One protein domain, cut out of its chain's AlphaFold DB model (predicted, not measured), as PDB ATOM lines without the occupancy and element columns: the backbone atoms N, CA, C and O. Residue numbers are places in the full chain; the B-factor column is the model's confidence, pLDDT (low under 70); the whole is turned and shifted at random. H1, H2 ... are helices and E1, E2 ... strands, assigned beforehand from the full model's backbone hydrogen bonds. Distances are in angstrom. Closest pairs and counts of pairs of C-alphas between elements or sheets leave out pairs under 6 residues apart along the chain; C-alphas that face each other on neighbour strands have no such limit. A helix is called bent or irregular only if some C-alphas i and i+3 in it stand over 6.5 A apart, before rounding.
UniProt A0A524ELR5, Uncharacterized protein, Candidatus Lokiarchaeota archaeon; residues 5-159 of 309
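This is residues 5 to 159 of the 309 residues of an uncharacterized protein of Candidatus Lokiarchaeota archaeon (UniProt A0A524ELR5). A twisted six-stranded sheet is the core, with H2 and H3 over one face and H6, with the upright H5, over the other; H4 is near the E2 edge, and H1 is beside H2 and H3. Residues 116 to 122, of which 121 to 122 belong to H6, stand free and stick out at one end of the long axis. The printed part has 155 residues, in the order H1 H2 E1 H3 E2 H4 E3 H5 E4 H6 E5 E6, mixed helices and strands. The mixed sheet runs E2 E3 E4 E1 E5 E6, parallel but for the antiparallel hairpin E5 and E6. The whole is compact, with a radius of gyration of the C-alphas of 15.5 A, and elongated, spanning 52 by 34 by 31 A.

H1 is residues 5 to 9, from C-alpha 5 at (205.379, 324.903, 200.973). H2 is 13 to 24, E1 29 to 33, and H3 36 to 49, 20.1 A long. E2 is 54 to 57, H4 65 to 77, E3 84 to 88, and H5 90 to 99, irregular, with C-alphas 91 and 94 7.6 A apart. E4 is 106 to 111, and H6 121 to 136, 22.2 A long. E5 is 141 to 148, 22.1 A, and E6 151 to 158, 22.3 A, ending at C-alpha 158 at (215.241, 299.661, 202.083).

E4 and E1 are parallel at 12 degrees, with N 31 and O 108 2.8 A apart, within hydrogen-bond range. E5 and E6 are antiparallel at 162 degrees, with N 144 and O 155 at 2.8 A. E2, H4, E3 and E3, H5, E4 are strand-helix-strand units, parallel neighbour strands with a helix between; E1, H3, E2 and E4, H6, E5 are split ones, with other strands between theirs. These four crossovers are right-handed. Three layers, helices on both faces of the sheet, are formed by H2 and H3 on one face and H6 on the other. The closest C-alphas of H3 and E4, Lys 36 and His 111, are 5.2 A apart. H2 has a height over the sheet of 9.2 A. H6, at 8.8 A, lies over E1 and E5 and runs along the strands, at 19 degrees to E5 on the local plane. H5 stands up from the sheet on the same face as H6. H4 only grazes the sheet with residues 68 to 75. H1 is not on it. Each O i to N i+4 pair is within hydrogen-bond range in H1, H2, H3 and H6, but 6 of 9 in H4 and 3 of 6 in H5.

The two farthest C-alphas, of Asn 78 and Ser 117, are 53.8 A apart. The printed part has no cut, and no link is long. Mean pLDDT of the printed part is 89.2; residues 5 to 6, 115 to 122, 149 to 150 and 159 are under 70.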
ATOM      1  N   ASP A   5     206.135 325.371 199.798       57.22
ATOM      2  CA  ASP A   5     205.379 324.903 200.973       57.22
ATOM      3  C   ASP A   5     203.964 324.412 200.641       57.22
ATOM      4  O   ASP A   5     203.519 323.365 201.118       57.22
ATOM      5  N   ASP A   6     203.253 325.151 199.790       61.22
ATOM      6  CA  ASP A   6     201.912 324.771 199.361       61.22
ATOM      7  C   ASP A   6     201.968 323.498 198.501       61.22
ATOM      8  O   ASP A   6     201.047 322.685 198.502       61.22
ATOM      9  N   THR A   7     203.087 323.258 197.816       72.00
ATOM     10  CA  THR A   7     203.311 322.026 197.055       72.00
ATOM     11  C   THR A   7     203.456 320.826 197.988       72.00
ATOM     12  O   THR A   7     202.838 319.799 197.717       72.00
ATOM     13  N   ILE A   8     204.165 320.962 199.118       79.69
ATOM     14  CA  ILE A   8     204.367 319.879 200.099       79.69
ATOM     15  C   ILE A   8     203.047 319.434 200.725       79.69
ATOM     16  O   ILE A   8     202.770 318.240 200.788       79.69
ATOM     17  N   PHE A   9     202.210 320.366 201.181       80.25
ATOM     18  CA  PHE A   9     200.924 319.991 201.778       80.25
ATOM     19  C   PHE A   9     199.939 319.408 200.760       80.25
ATOM     20  O   PHE A   9     199.012 318.708 201.152       80.25
ATOM     21  N   ASN A  10     200.155 319.657 199.468       79.94
ATOM     22  CA  ASN A  10     199.289 319.196 198.388       79.94
ATOM     23  C   ASN A  10     199.852 317.980 197.618       79.94
ATOM     24  O   ASN A  10     199.259 317.577 196.619       79.94
ATOM     25  N   ILE A  11     200.948 317.345 198.069       85.88
ATOM     26  CA  ILE A  11     201.517 316.137 197.420       85.88
ATOM     27  C   ILE A  11     200.604 314.902 197.493       85.88
ATOM     28  O   ILE A  11     200.883 313.887 196.850       85.88
ATOM     29  N   GLY A  12     199.528 314.984 198.276       87.50
ATOM     30  CA  GLY A  12     198.570 313.917 198.515       87.50
ATOM     31  C   GLY A  12     198.716 313.306 199.908       87.50
ATOM     32  O   GLY A  12     199.810 313.221 200.466       87.50
ATOM     33  N   GLU A  13     197.584 312.847 200.445       92.62
ATOM     34  CA  GLU A  13     197.461 312.313 201.805       92.62
ATOM     35  C   GLU A  13     198.466 311.193 202.088       92.62
ATOM     36  O   GLU A  13     199.143 311.214 203.111       92.62
ATOM     37  N   GLU A  14     198.592 310.220 201.185       91.81
ATOM     38  CA  GLU A  14     199.449 309.054 201.399       91.81
ATOM     39  C   GLU A  14     200.931 309.426 201.508       91.81
ATOM     40  O   GLU A  14     201.601 309.018 202.457       91.81
ATOM     41  N   LYS A  15     201.423 310.258 200.584       93.12
ATOM     42  CA  LYS A  15     202.817 310.712 200.569       93.12
ATOM     43  C   LYS A  15     203.138 311.562 201.795       93.12
ATOM     44  O   LYS A  15     204.152 311.326 202.446       93.12
ATOM     45  N   PHE A  16     202.270 312.514 202.145       94.12
ATOM     46  CA  PHE A  16     202.484 313.342 203.333       94.12
ATOM     47  C   PHE A  16     202.431 312.509 204.619       94.12
ATOM     48  O   PHE A  16     203.262 312.684 205.505       94.12
ATOM     49  N   SER A  17     201.500 311.557 204.708       94.62
ATOM     50  CA  SER A  17     201.397 310.652 205.860       94.62
ATOM     51  C   SER A  17     202.655 309.806 206.032       94.62
ATOM     52  O   SER A  17     203.099 309.575 207.153       94.62
ATOM     53  N   LEU A  18     203.266 309.381 204.925       94.56
ATOM     54  CA  LEU A  18     204.532 308.663 204.944       94.56
ATOM     55  C   LEU A  18     205.699 309.548 205.418       94.56
ATOM     56  O   LEU A  18     206.491 309.097 206.245       94.56
ATOM     57  N   ILE A  19     205.774 310.806 204.962       95.81
ATOM     58  CA  ILE A  19     206.742 311.790 205.481       95.81
ATOM     59  C   ILE A  19     206.567 311.946 206.991       95.81
ATOM     60  O   ILE A  19     207.532 311.833 207.745       95.81
ATOM     61  N   LEU A  20     205.328 312.157 207.438       95.81
ATOM     62  CA  LEU A  20     205.017 312.351 208.846       95.81
ATOM     63  C   LEU A  20     205.399 311.127 209.688       95.81
ATOM     64  O   LEU A  20     206.003 311.285 210.746       95.81
ATOM     65  N   LYS A  21     205.112 309.915 209.200       95.06
ATOM     66  CA  LYS A  21     205.502 308.662 209.860       95.06
ATOM     67  C   LYS A  21     207.016 308.591 210.037       95.06
ATOM     68  O   LYS A  21     207.479 308.305 211.137       95.06
ATOM     69  N   CYS A  22     207.775 308.893 208.983       95.69
ATOM     70  CA  CYS A  22     209.237 308.856 209.018       95.69
ATOM     71  C   CYS A  22     209.819 309.896 209.974       95.69
ATOM     72  O   CYS A  22     210.714 309.570 210.751       95.69
ATOM     73  N   LEU A  23     209.272 311.114 209.978       96.81
ATOM     74  CA  LEU A  23     209.675 312.150 210.926       96.81
ATOM     75  C   LEU A  23     209.407 311.718 212.369       96.81
ATOM     76  O   LEU A  23     210.318 311.751 213.194       96.81
ATOM     77  N   LEU A  24     208.187 311.268 212.677       96.12
ATOM     78  CA  LEU A  24     207.820 310.825 214.023       96.12
ATOM     79  C   LEU A  24     208.696 309.659 214.490       96.12
ATOM     80  O   LEU A  24     209.178 309.676 215.615       96.12
ATOM     81  N   ASP A  25     208.984 308.704 213.612       94.38
ATOM     82  CA  ASP A  25     209.761 307.512 213.956       94.38
ATOM     83  C   ASP A  25     211.288 307.702 213.835       94.38
ATOM     84  O   ASP A  25     212.041 306.735 213.939       94.38
ATOM     85  N   ARG A  26     211.764 308.938 213.620       94.94
ATOM     86  CA  ARG A  26     213.196 309.276 213.467       94.94
ATOM     87  C   ARG A  26     213.884 308.479 212.346       94.94
ATOM     88  O   ARG A  26     215.083 308.195 212.419       94.94
ATOM     89  N   ILE A  27     213.140 308.134 211.298       95.19
ATOM     90  CA  ILE A  27     213.670 307.481 210.098       95.19
ATOM     91  C   ILE A  27     214.422 308.536 209.270       95.19
ATOM     92  O   ILE A  27     213.879 309.623 209.064       95.19
ATOM     93  N   PRO A  28     215.643 308.239 208.780       97.00
ATOM     94  CA  PRO A  28     216.381 309.166 207.933       97.00
ATOM     95  C   PRO A  28     215.581 309.559 206.687       97.00
ATOM     96  O   PRO A  28     214.900 308.726 206.082       97.00
ATOM     97  N   ILE A  29     215.700 310.815 206.269       97.94
ATOM     98  CA  ILE A  29     215.062 311.345 205.062       97.94
ATOM     99  C   ILE A  29     216.147 311.886 204.137       97.94
ATOM    100  O   ILE A  29     216.902 312.770 204.519       97.94
ATOM    101  N   LEU A  30     216.216 311.383 202.909       97.75
ATOM    102  CA  LEU A  30     217.019 311.942 201.828       97.75
ATOM    103  C   LEU A  30     216.112 312.768 200.920       97.75
ATOM    104  O   LEU A  30     215.192 312.232 200.304       97.75
ATOM    105  N   ILE A  31     216.395 314.059 200.808       96.62
ATOM    106  CA  ILE A  31     215.740 314.962 199.869       96.62
ATOM    107  C   ILE A  31     216.699 315.196 198.713       96.62
ATOM    108  O   ILE A  31     217.764 315.783 198.898       96.62
ATOM    109  N   ALA A  32     216.316 314.759 197.520       94.25
ATOM    110  CA  ALA A  32     217.084 314.960 196.305       94.25
ATOM    111  C   ALA A  32     216.303 315.824 195.311       94.25
ATOM    112  O   ALA A  32     215.117 315.590 195.107       94.25
ATOM    113  N   GLY A  33     216.939 316.796 194.661       91.62
ATOM    114  CA  GLY A  33     216.236 317.634 193.686       91.62
ATOM    115  C   GLY A  33     217.134 318.471 192.791       91.62
ATOM    116  O   GLY A  33     218.343 318.530 192.996       91.62
ATOM    117  N   THR A  34     216.537 319.093 191.777       88.25
ATOM    118  CA  THR A  34     217.215 319.930 190.768       88.25
ATOM    119  C   THR A  34     217.399 321.379 191.204       88.25
ATOM    120  O   THR A  34     218.305 322.042 190.717       88.25
ATOM    121  N   ASN A  35     216.583 321.864 192.142       88.50
ATOM    122  CA  ASN A  35     216.704 323.196 192.721       88.50
ATOM    123  C   ASN A  35     217.261 323.108 194.150       88.50
ATOM    124  O   ASN A  35     216.639 322.511 195.031       88.50
ATOM    125  N   LYS A  36     218.434 323.713 194.383       90.12
ATOM    126  CA  LYS A  36     219.086 323.745 195.701       90.12
ATOM    127  C   LYS A  36     218.216 324.415 196.767       90.12
ATOM    128  O   LYS A  36     218.102 323.877 197.865       90.12
ATOM    129  N   GLU A  37     217.619 325.560 196.446       90.12
ATOM    130  CA  GLU A  37     216.845 326.356 197.402       90.12
ATOM    131  C   GLU A  37     215.612 325.586 197.873       90.12
ATOM    132  O   GLU A  37     215.368 325.497 199.073       90.12
ATOM    133  N   ASP A  38     214.900 324.935 196.950       89.50
ATOM    134  CA  ASP A  38     213.723 324.124 197.279       89.50
ATOM    135  C   ASP A  38     214.078 322.917 198.161       89.50
ATOM    136  O   ASP A  38     213.352 322.584 199.099       89.50
ATOM    137  N   VAL A  39     215.211 322.256 197.884       91.62
ATOM    138  CA  VAL A  39     215.701 321.115 198.677       91.62
ATOM    139  C   VAL A  39     216.025 321.543 200.110       91.62
ATOM    140  O   VAL A  39     215.588 320.897 201.064       91.62
ATOM    141  N   GLU A  40     216.776 322.632 200.280       92.50
ATOM    142  CA  GLU A  40     217.167 323.135 201.602       92.50
ATOM    143  C   GLU A  40     215.977 323.707 202.373       92.50
ATOM    144  O   GLU A  40     215.854 323.509 203.587       92.50
ATOM    145  N   PHE A  41     215.069 324.378 201.671       91.81
ATOM    146  CA  PHE A  41     213.823 324.862 202.232       91.81
ATOM    147  C   PHE A  41     212.957 323.710 202.750       91.81
ATOM    148  O   PHE A  41     212.529 323.747 203.904       91.81
ATOM    149  N   LEU A  42     212.769 322.651 201.952       92.38
ATOM    150  CA  LEU A  42     212.027 321.459 202.366       92.38
ATOM    151  C   LEU A  42     212.631 320.832 203.623       92.38
ATOM    152  O   LEU A  42     211.906 320.504 204.557       92.38
ATOM    153  N   ALA A  43     213.955 320.681 203.666       95.06
ATOM    154  CA  ALA A  43     214.624 320.084 204.814       95.06
ATOM    155  C   ALA A  43     214.375 320.878 206.103       95.06
ATOM    156  O   ALA A  43     214.018 320.302 207.134       95.06
ATOM    157  N   ASN A  44     214.498 322.205 206.028       94.50
ATOM    158  CA  ASN A  44     214.209 323.093 207.149       94.50
ATOM    159  C   ASN A  44     212.736 323.047 207.549       94.50
ATOM    160  O   ASN A  44     212.429 322.944 208.734       94.50
ATOM    161  N   PHE A  45     211.830 323.069 206.576       93.25
ATOM    162  CA  PHE A  45     210.400 322.966 206.815       93.25
ATOM    163  C   PHE A  45     210.036 321.674 207.566       93.25
ATOM    164  O   PHE A  45     209.298 321.725 208.553       93.25
ATOM    165  N   LEU A  46     210.572 320.524 207.137       95.38
ATOM    166  CA  LEU A  46     210.315 319.231 207.775       95.38
ATOM    167  C   LEU A  46     210.897 319.166 209.192       95.38
ATOM    168  O   LEU A  46     210.236 318.651 210.095       95.38
ATOM    169  N   ALA A  47     212.095 319.718 209.407       96.00
ATOM    170  CA  ALA A  47     212.685 319.820 210.739       96.00
ATOM    171  C   ALA A  47     211.835 320.709 211.665       96.00
ATOM    172  O   ALA A  47     211.517 320.315 212.785       96.00
ATOM    173  N   ASP A  48     211.391 321.870 211.178       94.62
ATOM    174  CA  ASP A  48     210.591 322.831 211.941       94.62
ATOM    175  C   ASP A  48     209.172 322.323 212.254       94.62
ATOM    176  O   ASP A  48     208.511 322.845 213.162       94.62
ATOM    177  N   LEU A  49     208.670 321.346 211.490       93.75
ATOM    178  CA  LEU A  49     207.392 320.676 211.742       93.75
ATOM    179  C   LEU A  49     207.433 319.857 213.043       93.75
ATOM    180  O   LEU A  49     206.425 319.766 213.745       93.75
ATOM    181  N   MET A  50     208.601 319.311 213.392       95.12
ATOM    182  CA  MET A  50     208.851 318.573 214.632       95.12
ATOM    183  C   MET A  50     209.265 319.529 215.757       95.12
ATOM    184  O   MET A  50     210.355 319.427 216.308       95.12
ATOM    185  N   SER A  51     208.389 320.468 216.122       93.00
ATOM    186  CA  SER A  51     208.715 321.566 217.052       93.00
ATOM    187  C   SER A  51     209.059 321.143 218.488       93.00
ATOM    188  O   SER A  51     209.480 321.978 219.280       93.00
ATOM    189  N   PHE A  52     208.833 319.879 218.845       94.94
ATOM    190  CA  PHE A  52     209.233 319.299 220.130       94.94
ATOM    191  C   PHE A  52     210.675 318.757 220.118       94.94
ATOM    192  O   PHE A  52     211.163 318.305 221.150       94.94
ATOM    193  N   ARG A  53     211.358 318.802 218.966       95.56
ATOM    194  CA  ARG A  53     212.761 318.419 218.807       95.56
ATOM    195  C   ARG A  53     213.649 319.634 218.577       95.56
ATOM    196  O   ARG A  53     213.242 320.615 217.955       95.56
ATOM    197  N   THR A  54     214.887 319.538 219.039       95.62
ATOM    198  CA  THR A  54     215.935 320.524 218.771       95.62
ATOM    199  C   THR A  54     216.533 320.262 217.390       95.62
ATOM    200  O   THR A  54     216.904 319.135 217.061       95.62
ATOM    201  N   LYS A  55     216.623 321.296 216.551       96.81
ATOM    202  CA  LYS A  55     217.273 321.203 215.239       96.81
ATOM    203  C   LYS A  55     218.781 321.397 215.398       96.81
ATOM    204  O   LYS A  55     219.187 322.408 215.960       96.81
ATOM    205  N   LEU A  56     219.571 320.466 214.868       96.62
ATOM    206  CA  LEU A  56     221.024 320.583 214.719       96.62
ATOM    207  C   LEU A  56     221.380 320.624 213.234       96.62
ATOM    208  O   LEU A  56     220.801 319.888 212.439       96.62
ATOM    209  N   ILE A  57     222.344 321.446 212.848       97.06
ATOM    210  CA  ILE A  57     222.793 321.633 211.472       97.06
ATOM    211  C   ILE A  57     224.261 321.216 211.369       97.06
ATOM    212  O   ILE A  57     225.149 321.803 211.992       97.06
ATOM    213  N   PHE A  58     224.532 320.216 210.531       96.75
ATOM    214  CA  PHE A  58     225.901 319.776 210.262       96.75
ATOM    215  C   PHE A  58     226.711 320.893 209.578       96.75
ATOM    216  O   PHE A  58     226.218 321.550 208.662       96.75
ATOM    217  N   TYR A  59     227.955 321.100 210.021       93.88
ATOM    218  CA  TYR A  59     228.827 322.258 209.745       93.88
ATOM    219  C   TYR A  59     228.464 323.593 210.383       93.88
ATOM    220  O   TYR A  59     229.211 324.554 210.205       93.88
ATOM    221  N   THR A  60     227.380 323.674 211.145       93.94
ATOM    222  CA  THR A  60     227.082 324.869 211.946       93.94
ATOM    223  C   THR A  60     227.196 324.558 213.427       93.94
ATOM    224  O   THR A  60     227.953 325.225 214.124       93.94
ATOM    225  N   ASP A  61     226.518 323.504 213.878       95.25
ATOM    226  CA  ASP A  61     226.469 323.135 215.295       95.25
ATOM    227  C   ASP A  61     227.519 322.077 215.665       95.25
ATOM    228  O   ASP A  61     227.966 322.022 216.806       95.25
ATOM    229  N   PHE A  62     227.934 321.248 214.701       95.81
ATOM    230  CA  PHE A  62     228.961 320.215 214.876       95.81
ATOM    231  C   PHE A  62     229.635 319.864 213.540       95.81
ATOM    232  O   PHE A  62     229.058 320.054 212.461       95.81
ATOM    233  N   ILE A  63     230.860 319.333 213.596       94.31
ATOM    234  CA  ILE A  63     231.674 318.982 212.418       94.31
ATOM    235  C   ILE A  63     232.224 317.548 212.424       94.31
ATOM    236  O   ILE A  63     232.739 317.102 211.392       94.31
ATOM    237  N   SER A  64     232.129 316.838 213.552       93.62
ATOM    238  CA  SER A  64     232.677 315.489 213.754       93.62
ATOM    239  C   SER A  64     231.678 314.545 214.434       93.62
ATOM    240  O   SER A  64     230.706 314.994 215.039       93.62
ATOM    241  N   GLU A  65     231.924 313.235 214.337       92.75
ATOM    242  CA  GLU A  65     231.114 312.202 215.002       92.75
ATOM    243  C   GLU A  65     231.167 312.327 216.523       92.75
ATOM    244  O   GLU A  65     230.127 312.388 217.165       92.75
ATOM    245  N   SER A  66     232.356 312.544 217.091       93.56
ATOM    246  CA  SER A  66     232.513 312.738 218.534       93.56
ATOM    247  C   SER A  66     231.752 313.948 219.080       93.56
ATOM    248  O   SER A  66     231.253 313.896 220.196       93.56
ATOM    249  N   GLU A  67     231.673 315.050 218.325       94.31
ATOM    250  CA  GLU A  67     230.882 316.218 218.742       94.31
ATOM    251  C   GLU A  67     229.385 315.916 218.707       94.31
ATOM    252  O   GLU A  67     228.663 316.300 219.625       94.31
ATOM    253  N   LEU A  68     228.922 315.207 217.673       94.00
ATOM    254  CA  LEU A  68     227.532 314.779 217.599       94.00
ATOM    255  C   LEU A  68     227.187 313.844 218.762       94.00
ATOM    256  O   LEU A  68     226.170 314.054 219.412       94.00
ATOM    257  N   ASP A  69     228.041 312.869 219.063       91.88
ATOM    258  CA  ASP A  69     227.834 311.938 220.173       91.88
ATOM    259  C   ASP A  69     227.735 312.670 221.516       91.88
ATOM    260  O   ASP A  69     226.865 312.351 222.323       91.88
ATOM    261  N   MET A  70     228.558 313.702 221.744       90.75
ATOM    262  CA  MET A  70     228.452 314.543 222.946       90.75
ATOM    263  C   MET A  70     227.103 315.269 223.029       90.75
ATOM    264  O   MET A  70     226.516 315.333 224.107       90.75
ATOM    265  N   LEU A  71     226.594 315.794 221.909       90.31
ATOM    266  CA  LEU A  71     225.279 316.448 221.860       90.31
ATOM    267  C   LEU A  71     224.131 315.450 222.080       90.31
ATOM    268  O   LEU A  71     223.121 315.787 222.696       90.31
ATOM    269  N   LEU A  72     224.279 314.219 221.589       90.00
ATOM    270  CA  LEU A  72     223.271 313.169 221.724       90.00
ATOM    271  C   LEU A  72     223.326 312.449 223.078       90.00
ATOM    272  O   LEU A  72     222.320 311.870 223.481       90.00
ATOM    273  N   GLN A  73     224.433 312.531 223.820       88.31
ATOM    274  CA  GLN A  73     224.594 311.889 225.131       88.31
ATOM    275  C   GLN A  73     223.524 312.328 226.150       88.31
ATOM    276  O   GLN A  73     223.118 311.554 227.025       88.31
ATOM    277  N   GLU A  74     223.032 313.564 226.040       83.50
ATOM    278  CA  GLU A  74     221.929 314.042 226.878       83.50
ATOM    279  C   GLU A  74     220.610 313.315 226.581       83.50
ATOM    280  O   GLU A  74     219.789 313.148 227.486       83.50
ATOM    281  N   GLU A  75     220.401 312.839 225.346       87.94
ATOM    282  CA  GLU A  75     219.220 312.040 225.016       87.94
ATOM    283  C   GLU A  75     219.220 310.719 225.788       87.94
ATOM    284  O   GLU A  75     218.186 310.325 226.326       87.94
ATOM    285  N   ASP A  76     220.369 310.056 225.889       83.38
ATOM    286  CA  ASP A  76     220.472 308.728 226.503       83.38
ATOM    287  C   ASP A  76     220.310 308.754 228.028       83.38
ATOM    288  O   ASP A  76     219.943 307.753 228.640       83.38
ATOM    289  N   THR A  77     220.583 309.898 228.656       83.50
ATOM    290  CA  THR A  77     220.622 310.025 230.121       83.50
ATOM    291  C   THR A  77     219.427 310.768 230.705       83.50
ATOM    292  O   THR A  77     219.083 310.544 231.866       83.50
ATOM    293  N   ASN A  78     218.773 311.634 229.925       86.62
ATOM    294  CA  ASN A  78     217.660 312.448 230.391       86.62
ATOM    295  C   ASN A  78     216.461 312.380 229.434       86.62
ATOM    296  O   ASN A  78     216.485 312.907 228.318       86.62
ATOM    297  N   TYR A  79     215.359 311.780 229.889       87.06
ATOM    298  CA  TYR A  79     214.120 311.696 229.109       87.06
ATOM    299  C   TYR A  79     213.383 313.035 228.951       87.06
ATOM    300  O   TYR A  79     212.524 313.145 228.075       87.06
ATOM    301  N   ASP A  80     213.703 314.040 229.772       87.38
ATOM    302  CA  ASP A  80     213.106 315.377 229.694       87.38
ATOM    303  C   ASP A  80     213.813 316.295 228.686       87.38
ATOM    304  O   ASP A  80     213.254 317.332 228.319       87.38
ATOM    305  N   THR A  81     215.005 315.919 228.209       89.12
ATOM    306  CA  THR A  81     215.716 316.658 227.159       89.12
ATOM    307  C   THR A  81     215.045 316.442 225.803       89.12
ATOM    308  O   THR A  81     214.761 315.308 225.401       89.12
ATOM    309  N   ASN A  82     214.825 317.534 225.065       91.88
ATOM    310  CA  ASN A  82     214.310 317.469 223.700       91.88
ATOM    311  C   ASN A  82     215.258 316.651 222.819       91.88
ATOM    312  O   ASN A  82     216.455 316.922 222.763       91.88
ATOM    313  N   ARG A  83     214.709 315.674 222.095       94.12
ATOM    314  CA  ARG A  83     215.482 314.907 221.115       94.12
ATOM    315  C   ARG A  83     215.869 315.774 219.927       94.12
ATOM    316  O   ARG A  83     215.236 316.794 219.660       94.12
ATOM    317  N   HIS A  84     216.870 315.340 219.179       95.31
ATOM    318  CA  HIS A  84     217.438 316.092 218.079       95.31
ATOM    319  C   HIS A  84     216.965 315.576 216.717       95.31
ATOM    320  O   HIS A  84     216.798 314.370 216.478       95.31
ATOM    321  N   THR A  85     216.784 316.522 215.801       96.94
ATOM    322  CA  THR A  85     216.680 316.293 214.358       96.94
ATOM    323  C   THR A  85     217.892 316.941 213.710       96.94
ATOM    324  O   THR A  85     218.111 318.142 213.876       96.94
ATOM    325  N   VAL A  86     218.670 316.161 212.968       97.81
ATOM    326  CA  VAL A  86     219.874 316.652 212.298       97.81
ATOM    327  C   VAL A  86     219.530 317.021 210.861       97.81
ATOM    328  O   VAL A  86     218.989 316.207 210.121       97.81
ATOM    329  N   VAL A  87     219.870 318.230 210.436       98.19
ATOM    330  CA  VAL A  87     219.787 318.666 209.043       98.19
ATOM    331  C   VAL A  87     221.196 318.696 208.469       98.19
ATOM    332  O   VAL A  87     222.086 319.363 208.996       98.19
ATOM    333  N   CYS A  88     221.406 317.974 207.373       97.81
ATOM    334  CA  CYS A  88     222.647 318.005 206.616       97.81
ATOM    335  C   CYS A  88     222.444 318.840 205.348       97.81
ATOM    336  O   CYS A  88     221.764 318.372 204.429       97.81
ATOM    337  N   PRO A  89     223.051 320.037 205.260       95.88
ATOM    338  CA  PRO A  89     222.992 320.869 204.065       95.88
ATOM    339  C   PRO A  89     223.556 320.162 202.832       95.88
ATOM    340  O   PRO A  89     224.367 319.233 202.942       95.88
ATOM    341  N   ASN A  90     223.179 320.654 201.649       93.62
ATOM    342  CA  ASN A  90     223.603 320.062 200.383       93.62
ATOM    343  C   ASN A  90     225.127 319.953 200.271       93.62
ATOM    344  O   ASN A  90     225.674 318.917 199.897       93.62
ATOM    345  N   ASP A  91     225.821 321.028 200.629       93.12
ATOM    346  CA  ASP A  91     227.266 321.140 200.425       93.12
ATOM    347  C   ASP A  91     228.059 320.212 201.375       93.12
ATOM    348  O   ASP A  91     229.257 319.991 201.196       93.12
ATOM    349  N   ALA A  92     227.380 319.625 202.366       94.75
ATOM    350  CA  ALA A  92     227.965 318.822 203.429       94.75
ATOM    351  C   ALA A  92     227.726 317.307 203.277       94.75
ATOM    352  O   ALA A  92     228.458 316.512 203.872       94.75
ATOM    353  N   ILE A  93     226.748 316.885 202.466       95.25
ATOM    354  CA  ILE A  93     226.252 315.496 202.431       95.25
ATOM    355  C   ILE A  93     227.330 314.458 202.114       95.25
ATOM    356  O   ILE A  93     227.423 313.432 202.784       95.25
ATOM    357  N   HIS A  94     228.206 314.722 201.142       94.06
ATOM    358  CA  HIS A  94     229.277 313.784 200.799       94.06
ATOM    359  C   HIS A  94     230.280 313.594 201.934       94.06
ATOM    360  O   HIS A  94     230.867 312.520 202.052       94.06
ATOM    361  N   LYS A  95     230.496 314.628 202.754       94.94
ATOM    362  CA  LYS A  95     231.376 314.529 203.915       94.94
ATOM    363  C   LYS A  95     230.655 313.854 205.079       94.94
ATOM    364  O   LYS A  95     231.258 312.985 205.696       94.94
ATOM    365  N   ALA A  96     229.369 314.138 205.291       95.69
ATOM    366  CA  ALA A  96     228.549 313.423 206.267       95.69
ATOM    367  C   ALA A  96     228.549 311.905 205.998       95.69
ATOM    368  O   ALA A  96     228.921 311.122 206.860       95.69
ATOM    369  N   LEU A  97     228.277 311.481 204.761       95.31
ATOM    370  CA  LEU A  97     228.257 310.059 204.377       95.31
ATOM    371  C   LEU A  97     229.610 309.339 204.494       95.31
ATOM    372  O   LEU A  97     229.657 308.111 204.456       95.31
ATOM    373  N   ARG A  98     230.714 310.088 204.593       94.31
ATOM    374  CA  ARG A  98     232.049 309.533 204.854       94.31
ATOM    375  C   ARG A  98     232.373 309.456 206.341       94.31
ATOM    376  O   ARG A  98     233.145 308.582 206.713       94.31
ATOM    377  N   LEU A  99     231.865 310.401 207.129       94.31
ATOM    378  CA  LEU A  99     232.218 310.558 208.537       94.31
ATOM    379  C   LEU A  99     231.308 309.778 209.476       94.31
ATOM    380  O   LEU A  99     231.793 309.340 210.504       94.31
ATOM    381  N   PHE A 100     230.027 309.628 209.140       94.75
ATOM    382  CA  PHE A 100     229.037 309.038 210.034       94.75
ATOM    383  C   PHE A 100     228.578 307.677 209.522       94.75
ATOM    384  O   PHE A 100     228.346 307.483 208.320       94.75
ATOM    385  N   ASP A 101     228.401 306.748 210.460       90.19
ATOM    386  CA  ASP A 101     227.936 305.394 210.168       90.19
ATOM    387  C   ASP A 101     226.427 305.206 210.349       90.19
ATOM    388  O   ASP A 101     225.872 304.226 209.856       90.19
ATOM    389  N   GLN A 102     225.747 306.151 211.003       88.56
ATOM    390  CA  GLN A 102     224.310 306.099 211.259       88.56
ATOM    391  C   GLN A 102     223.642 307.454 211.024       88.56
ATOM    392  O   GLN A 102     224.204 308.507 211.308       88.56
ATOM    393  N   PHE A 103     222.399 307.417 210.538       94.50
ATOM    394  CA  PHE A 103     221.639 308.610 210.148       94.50
ATOM    395  C   PHE A 103     220.264 308.701 210.836       94.50
ATOM    396  O   PHE A 103     219.320 309.276 210.291       94.50
ATOM    397  N   LYS A 104     220.112 308.132 212.041       92.25
ATOM    398  CA  LYS A 104     218.855 308.212 212.815       92.25
ATOM    399  C   LYS A 104     218.460 309.678 213.022       92.25
ATOM    400  O   LYS A 104     219.235 310.447 213.573       92.25
ATOM    401  N   SER A 105     217.238 310.055 212.646       94.62
ATOM    402  CA  SER A 105     216.734 311.437 212.746       94.62
ATOM    403  C   SER A 105     217.444 312.460 211.838       94.62
ATOM    404  O   SER A 105     217.357 313.662 212.095       94.62
ATOM    405  N   TRP A 106     218.151 312.020 210.788       97.88
ATOM    406  CA  TRP A 106     218.782 312.932 209.829       97.88
ATOM    407  C   TRP A 106     217.862 313.275 208.656       97.88
ATOM    408  O   TRP A 106     217.172 312.415 208.111       97.88
ATOM    409  N   ILE A 107     217.938 314.524 208.211       98.38
ATOM    410  CA  ILE A 107     217.376 315.023 206.960       98.38
ATOM    411  C   ILE A 107     218.550 315.459 206.077       98.38
ATOM    412  O   ILE A 107     219.252 316.422 206.382       98.38
ATOM    413  N   LEU A 108     218.797 314.711 205.005       98.12
ATOM    414  CA  LEU A 108     219.931 314.858 204.097       98.12
ATOM    415  C   LEU A 108     219.509 315.608 202.834       98.12
ATOM    416  O   LEU A 108     218.650 315.132 202.096       98.12
ATOM    417  N   CYS A 109     220.142 316.745 202.554       97.00
ATOM    418  CA  CYS A 109     219.916 317.512 201.331       97.00
ATOM    419  C   CYS A 109     220.868 317.066 200.216       97.00
ATOM    420  O   CYS A 109     222.080 317.015 200.423       97.00
ATOM    421  N   TYR A 110     220.347 316.808 199.016       95.50
ATOM    422  CA  TYR A 110     221.149 316.502 197.835       95.50
ATOM    423  C   TYR A 110     220.636 317.218 196.580       95.50
ATOM    424  O   TYR A 110     219.678 316.810 195.927       95.50
ATOM    425  N   HIS A 111     221.314 318.291 196.204       92.56
ATOM    426  CA  HIS A 111     221.089 319.002 194.960       92.56
ATOM    427  C   HIS A 111     221.819 318.301 193.810       92.56
ATOM    428  O   HIS A 111     223.045 318.157 193.792       92.56
ATOM    429  N   ILE A 112     221.050 317.882 192.813       88.44
ATOM    430  CA  ILE A 112     221.541 317.234 191.606       88.44
ATOM    431  C   ILE A 112     221.684 318.297 190.522       88.44
ATOM    432  O   ILE A 112     220.714 318.670 189.875       88.44
ATOM    433  N   LEU A 113     222.923 318.736 190.288       81.12
ATOM    434  CA  LEU A 113     223.247 319.655 189.193       81.12
ATOM    435  C   LEU A 113     222.926 319.013 187.834       81.12
ATOM    436  O   LEU A 113     223.662 318.137 187.374       81.12
ATOM    437  N   VAL A 114     221.857 319.436 187.169       70.31
ATOM    438  CA  VAL A 114     221.567 319.004 185.796       70.31
ATOM    439  C   VAL A 114     222.237 319.988 184.841       70.31
ATOM    440  O   VAL A 114     221.997 321.185 184.914       70.31
ATOM    441  N   ASP A 115     223.119 319.497 183.972       63.94
ATOM    442  CA  ASP A 115     223.703 320.323 182.914       63.94
ATOM    443  C   ASP A 115     222.646 320.512 181.817       63.94
ATOM    444  O   ASP A 115     222.339 319.576 181.074       63.94
ATOM    445  N   GLU A 116     222.053 321.706 181.736       57.12
ATOM    446  CA  GLU A 116     220.999 322.046 180.768       57.12
ATOM    447  C   GLU A 116     221.444 321.838 179.311       57.12
ATOM    448  O   GLU A 116     220.622 321.573 178.435       57.12
ATOM    449  N   SER A 117     222.754 321.888 179.042       55.81
ATOM    450  CA  SER A 117     223.319 321.670 177.704       55.81
ATOM    451  C   SER A 117     223.361 320.192 177.287       55.81
ATOM    452  O   SER A 117     223.503 319.873 176.104       55.81
ATOM    453  N   LYS A 118     223.213 319.275 178.250       51.91
ATOM    454  CA  LYS A 118     223.201 317.819 178.070       51.91
ATOM    455  C   LYS A 118     222.150 317.218 178.994       51.91
ATOM    456  O   LYS A 118     222.485 316.525 179.956       51.91
ATOM    457  N   ILE A 119     220.874 317.458 178.682       51.19
ATOM    458  CA  ILE A 119     219.732 316.800 179.335       51.19
ATOM    459  C   ILE A 119     219.748 315.304 178.980       51.19
ATOM    460  O   ILE A 119     218.933 314.804 178.212       51.19
ATOM    461  N   ASN A 120     220.694 314.561 179.540       57.84
ATOM    462  CA  ASN A 120     220.597 313.120 179.643       57.84
ATOM    463  C   ASN A 120     219.978 312.835 181.006       57.84
ATOM    464  O   ASN A 120     220.639 312.974 182.037       57.84
ATOM    465  N   LYS A 121     218.712 312.400 181.009       63.28
ATOM    466  CA  LYS A 121     218.031 311.840 182.194       63.28
ATOM    467  C   LYS A 121     218.889 310.776 182.900       63.28
ATOM    468  O   LYS A 121     218.818 310.628 184.116       63.28
ATOM    469  N   ASP A 122     219.766 310.115 182.148       68.19
ATOM    470  CA  ASP A 122     220.755 309.157 182.643       68.19
ATOM    471  C   ASP A 122     221.720 309.761 183.676       68.19
ATOM    472  O   ASP A 122     222.081 309.089 184.638       68.19
ATOM    473  N   GLY A 123     222.101 311.037 183.538       75.12
ATOM    474  CA  GLY A 123     222.994 311.720 184.479       75.12
ATOM    475  C   GLY A 123     222.342 311.992 185.837       75.12
ATOM    476  O   GLY A 123     222.968 311.759 186.874       75.12
ATOM    477  N   PHE A 124     221.074 312.423 185.837       79.19
ATOM    478  CA  PHE A 124     220.283 312.593 187.062       79.19
ATOM    479  C   PHE A 124     220.121 311.252 187.780       79.19
ATOM    480  O   PHE A 124     220.506 311.114 188.940       79.19
ATOM    481  N   ASN A 125     219.646 310.238 187.050       83.31
ATOM    482  CA  ASN A 125     219.410 308.905 187.597       83.31
ATOM    483  C   ASN A 125     220.696 308.262 188.130       83.31
ATOM    484  O   ASN A 125     220.664 307.626 189.181       83.31
ATOM    485  N   ALA A 126     221.836 308.445 187.455       85.69
ATOM    486  CA  ALA A 126     223.122 307.922 187.911       85.69
ATOM    487  C   ALA A 126     223.583 308.569 189.227       85.69
ATOM    488  O   ALA A 126     223.999 307.860 190.144       85.69
ATOM    489  N   ARG A 127     223.475 309.899 189.351       88.31
ATOM    490  CA  ARG A 127     223.851 310.622 190.579       88.31
ATOM    491  C   ARG A 127     222.909 310.314 191.737       88.31
ATOM    492  O   ARG A 127     223.374 310.048 192.844       88.31
ATOM    493  N   LEU A 128     221.606 310.267 191.466       90.88
ATOM    494  CA  LEU A 128     220.602 309.855 192.440       90.88
ATOM    495  C   LEU A 128     220.859 308.417 192.921       90.88
ATOM    496  O   LEU A 128     220.894 308.150 194.118       90.88
ATOM    497  N   SER A 129     221.130 307.492 191.998       91.69
ATOM    498  CA  SER A 129     221.451 306.101 192.341       91.69
ATOM    499  C   SER A 129     222.727 305.989 193.175       91.69
ATOM    500  O   SER A 129     222.788 305.179 194.100       91.69
ATOM    501  N   PHE A 130     223.740 306.806 192.873       92.31
ATOM    502  CA  PHE A 130     224.985 306.850 193.633       92.31
ATOM    503  C   PHE A 130     224.753 307.300 195.080       92.31
ATOM    504  O   PHE A 130     225.179 306.602 195.999       92.31
ATOM    505  N   ILE A 131     224.037 308.409 195.296       94.12
ATOM    506  CA  ILE A 131     223.773 308.895 196.657       94.12
ATOM    507  C   ILE A 131     222.867 307.931 197.433       94.12
ATOM    508  O   ILE A 131     223.144 307.630 198.590       94.12
ATOM    509  N   ILE A 132     221.849 307.356 196.777       94.75
ATOM    510  CA  ILE A 132     220.976 306.334 197.367       94.75
ATOM    511  C   ILE A 132     221.807 305.146 197.838       94.75
ATOM    512  O   ILE A 132     221.578 304.645 198.935       94.75
ATOM    513  N   LYS A 133     222.768 304.688 197.028       93.94
ATOM    514  CA  LYS A 133     223.662 303.593 197.410       93.94
ATOM    515  C   LYS A 133     224.482 303.957 198.648       93.94
ATOM    516  O   LYS A 133     224.481 303.186 199.596       93.94
ATOM    517  N   MET A 134     225.098 305.139 198.671       94.25
ATOM    518  CA  MET A 134     225.873 305.585 199.834       94.25
ATOM    519  C   MET A 134     225.035 305.633 201.119       94.25
ATOM    520  O   MET A 134     225.516 305.222 202.167       94.25
ATOM    521  N   VAL A 135     223.782 306.097 201.050       94.56
ATOM    522  CA  VAL A 135     222.878 306.121 202.215       94.56
ATOM    523  C   VAL A 135     222.450 304.704 202.616       94.56
ATOM    524  O   VAL A 135     222.431 304.385 203.804       94.56
ATOM    525  N   LYS A 136     222.151 303.826 201.647       92.56
ATOM    526  CA  LYS A 136     221.823 302.408 201.902       92.56
ATOM    527  C   LYS A 136     222.957 301.657 202.592       92.56
ATOM    528  O   LYS A 136     222.686 300.802 203.423       92.56
ATOM    529  N   ASP A 137     224.206 301.976 202.264       91.12
ATOM    530  CA  ASP A 137     225.374 301.342 202.883       91.12
ATOM    531  C   ASP A 137     225.492 301.684 204.386       91.12
ATOM    532  O   ASP A 137     226.196 300.993 205.118       91.12
ATOM    533  N   LYS A 138     224.787 302.726 204.855       91.38
ATOM    534  CA  LYS A 138     224.810 303.227 206.240       91.38
ATOM    535  C   LYS A 138     223.481 303.065 206.989       91.38
ATOM    536  O   LYS A 138     223.406 303.305 208.189       91.38
ATOM    537  N   THR A 139     222.394 302.700 206.304       90.94
ATOM    538  CA  THR A 139     221.043 302.659 206.892       90.94
ATOM    539  C   THR A 139     220.221 301.497 206.345       90.94
ATOM    540  O   THR A 139     220.211 301.233 205.145       90.94
ATOM    541  N   GLU A 140     219.466 300.810 207.213       88.81
ATOM    542  CA  GLU A 140     218.592 299.710 206.768       88.81
ATOM    543  C   GLU A 140     217.447 300.189 205.859       88.81
ATOM    544  O   GLU A 140     217.010 299.475 204.948       88.81
ATOM    545  N   HIS A 141     216.914 301.373 206.162       92.25
ATOM    546  CA  HIS A 141     215.831 302.010 205.432       92.25
ATOM    547  C   HIS A 141     215.843 303.525 205.647       92.25
ATOM    548  O   HIS A 141     216.266 304.010 206.696       92.25
ATOM    549  N   PHE A 142     215.344 304.258 204.656       95.38
ATOM    550  CA  PHE A 142     215.162 305.704 204.703       95.38
ATOM    551  C   PHE A 142     214.043 306.135 203.749       95.38
ATOM    552  O   PHE A 142     213.640 305.384 202.852       95.38
ATOM    553  N   LEU A 143     213.550 307.354 203.940       95.81
ATOM    554  CA  LEU A 143     212.603 307.989 203.036       95.81
ATOM    555  C   LEU A 143     213.351 308.764 201.956       95.81
ATOM    556  O   LEU A 143     214.186 309.605 202.271       95.81
ATOM    557  N   LEU A 144     213.029 308.524 200.692       96.12
ATOM    558  CA  LEU A 144     213.498 309.330 199.575       96.12
ATOM    559  C   LEU A 144     212.390 310.287 199.137       96.12
ATOM    560  O   LEU A 144     211.297 309.846 198.775       96.12
ATOM    561  N   ILE A 145     212.691 311.582 199.141       95.19
ATOM    562  CA  ILE A 145     211.862 312.616 198.530       95.19
ATOM    563  C   ILE A 145     212.601 313.138 197.303       95.19
ATOM    564  O   ILE A 145     213.654 313.757 197.435       95.19
ATOM    565  N   GLU A 146     212.058 312.890 196.116       92.25
ATOM    566  CA  GLU A 146     212.601 313.437 194.873       92.25
ATOM    567  C   GLU A 146     211.780 314.656 194.477       92.25
ATOM    568  O   GLU A 146     210.581 314.556 194.204       92.25
ATOM    569  N   ASN A 147     212.429 315.811 194.444       85.38
ATOM    570  CA  ASN A 147     211.855 317.057 193.986       85.38
ATOM    571  C   ASN A 147     212.333 317.343 192.560       85.38
ATOM    572  O   ASN A 147     213.464 317.777 192.343       85.38
ATOM    573  N   SER A 148     211.467 317.062 191.590       74.94
ATOM    574  CA  SER A 148     211.677 317.428 190.189       74.94
ATOM    575  C   SER A 148     210.790 318.615 189.827       74.94
ATOM    576  O   SER A 148     209.712 318.755 190.403       74.94
ATOM    577  N   ASP A 149     211.178 319.401 188.817       68.06
ATOM    578  CA  ASP A 149     210.499 320.644 188.394       68.06
ATOM    579  C   ASP A 149     208.984 320.514 188.114       68.06
ATOM    580  O   ASP A 149     208.286 321.513 187.969       68.06
ATOM    581  N   SER A 150     208.449 319.291 188.018       65.06
ATOM    582  CA  SER A 150     207.025 319.039 187.765       65.06
ATOM    583  C   SER A 150     206.301 318.252 188.859       65.06
ATOM    584  O   SER A 150     205.078 318.369 188.953       65.06
ATOM    585  N   GLN A 151     206.998 317.452 189.677       78.75
ATOM    586  CA  GLN A 151     206.374 316.593 190.690       78.75
ATOM    587  C   GLN A 151     207.324 316.248 191.843       78.75
ATOM    588  O   GLN A 151     208.506 315.964 191.636       78.75
ATOM    589  N   ILE A 152     206.743 316.159 193.046       86.94
ATOM    590  CA  ILE A 152     207.380 315.574 194.230       86.94
ATOM    591  C   ILE A 152     207.016 314.085 194.308       86.94
ATOM    592  O   ILE A 152     205.838 313.704 194.420       86.94
ATOM    593  N   SER A 153     208.031 313.228 194.254       90.69
ATOM    594  CA  SER A 153     207.915 311.791 194.503       90.69
ATOM    595  C   SER A 153     208.372 311.486 195.932       90.69
ATOM    596  O   SER A 153     209.269 312.138 196.460       90.69
ATOM    597  N   VAL A 154     207.701 310.545 196.597       92.88
ATOM    598  CA  VAL A 154     208.001 310.158 197.981       92.88
ATOM    599  C   VAL A 154     207.959 308.645 198.040       92.88
ATOM    600  O   VAL A 154     206.902 308.058 197.813       92.88
ATOM    601  N   ASN A 155     209.098 308.023 198.322       92.38
ATOM    602  CA  ASN A 155     209.253 306.576 198.279       92.38
ATOM    603  C   ASN A 155     210.090 306.089 199.458       92.38
ATOM    604  O   ASN A 155     211.113 306.678 199.795       92.38
ATOM    605  N   MET A 156     209.698 304.963 200.049       92.25
ATOM    606  CA  MET A 156     210.555 304.271 201.009       92.25
ATOM    607  C   MET A 156     211.597 303.428 200.295       92.25
ATOM    608  O   MET A 156     211.294 302.683 199.361       92.25
ATOM    609  N   VAL A 157     212.828 303.513 200.780       91.69
ATOM    610  CA  VAL A 157     213.976 302.802 200.237       91.69
ATOM    611  C   VAL A 157     214.567 301.923 201.337       91.69
ATOM    612  O   VAL A 157     214.911 302.424 202.400       91.69
ATOM    613  N   GLY A 158     214.685 300.610 201.105       83.50
ATOM    614  CA  GLY A 158     215.241 299.661 202.083       83.50
ATOM    615  C   GLY A 158     214.512 298.315 202.123       83.50
ATOM    616  O   GLY A 158     213.495 298.125 201.459       83.50
ATOM    617  N   ILE A 159     215.048 297.361 202.893       59.91
ATOM    618  CA  ILE A 159     214.635 295.940 202.846       59.91
ATOM    619  C   ILE A 159     213.412 295.641 203.743       59.91
ATOM    620  O   ILE A 159     212.764 294.612 203.570       59.91
TER     621      ILE A 159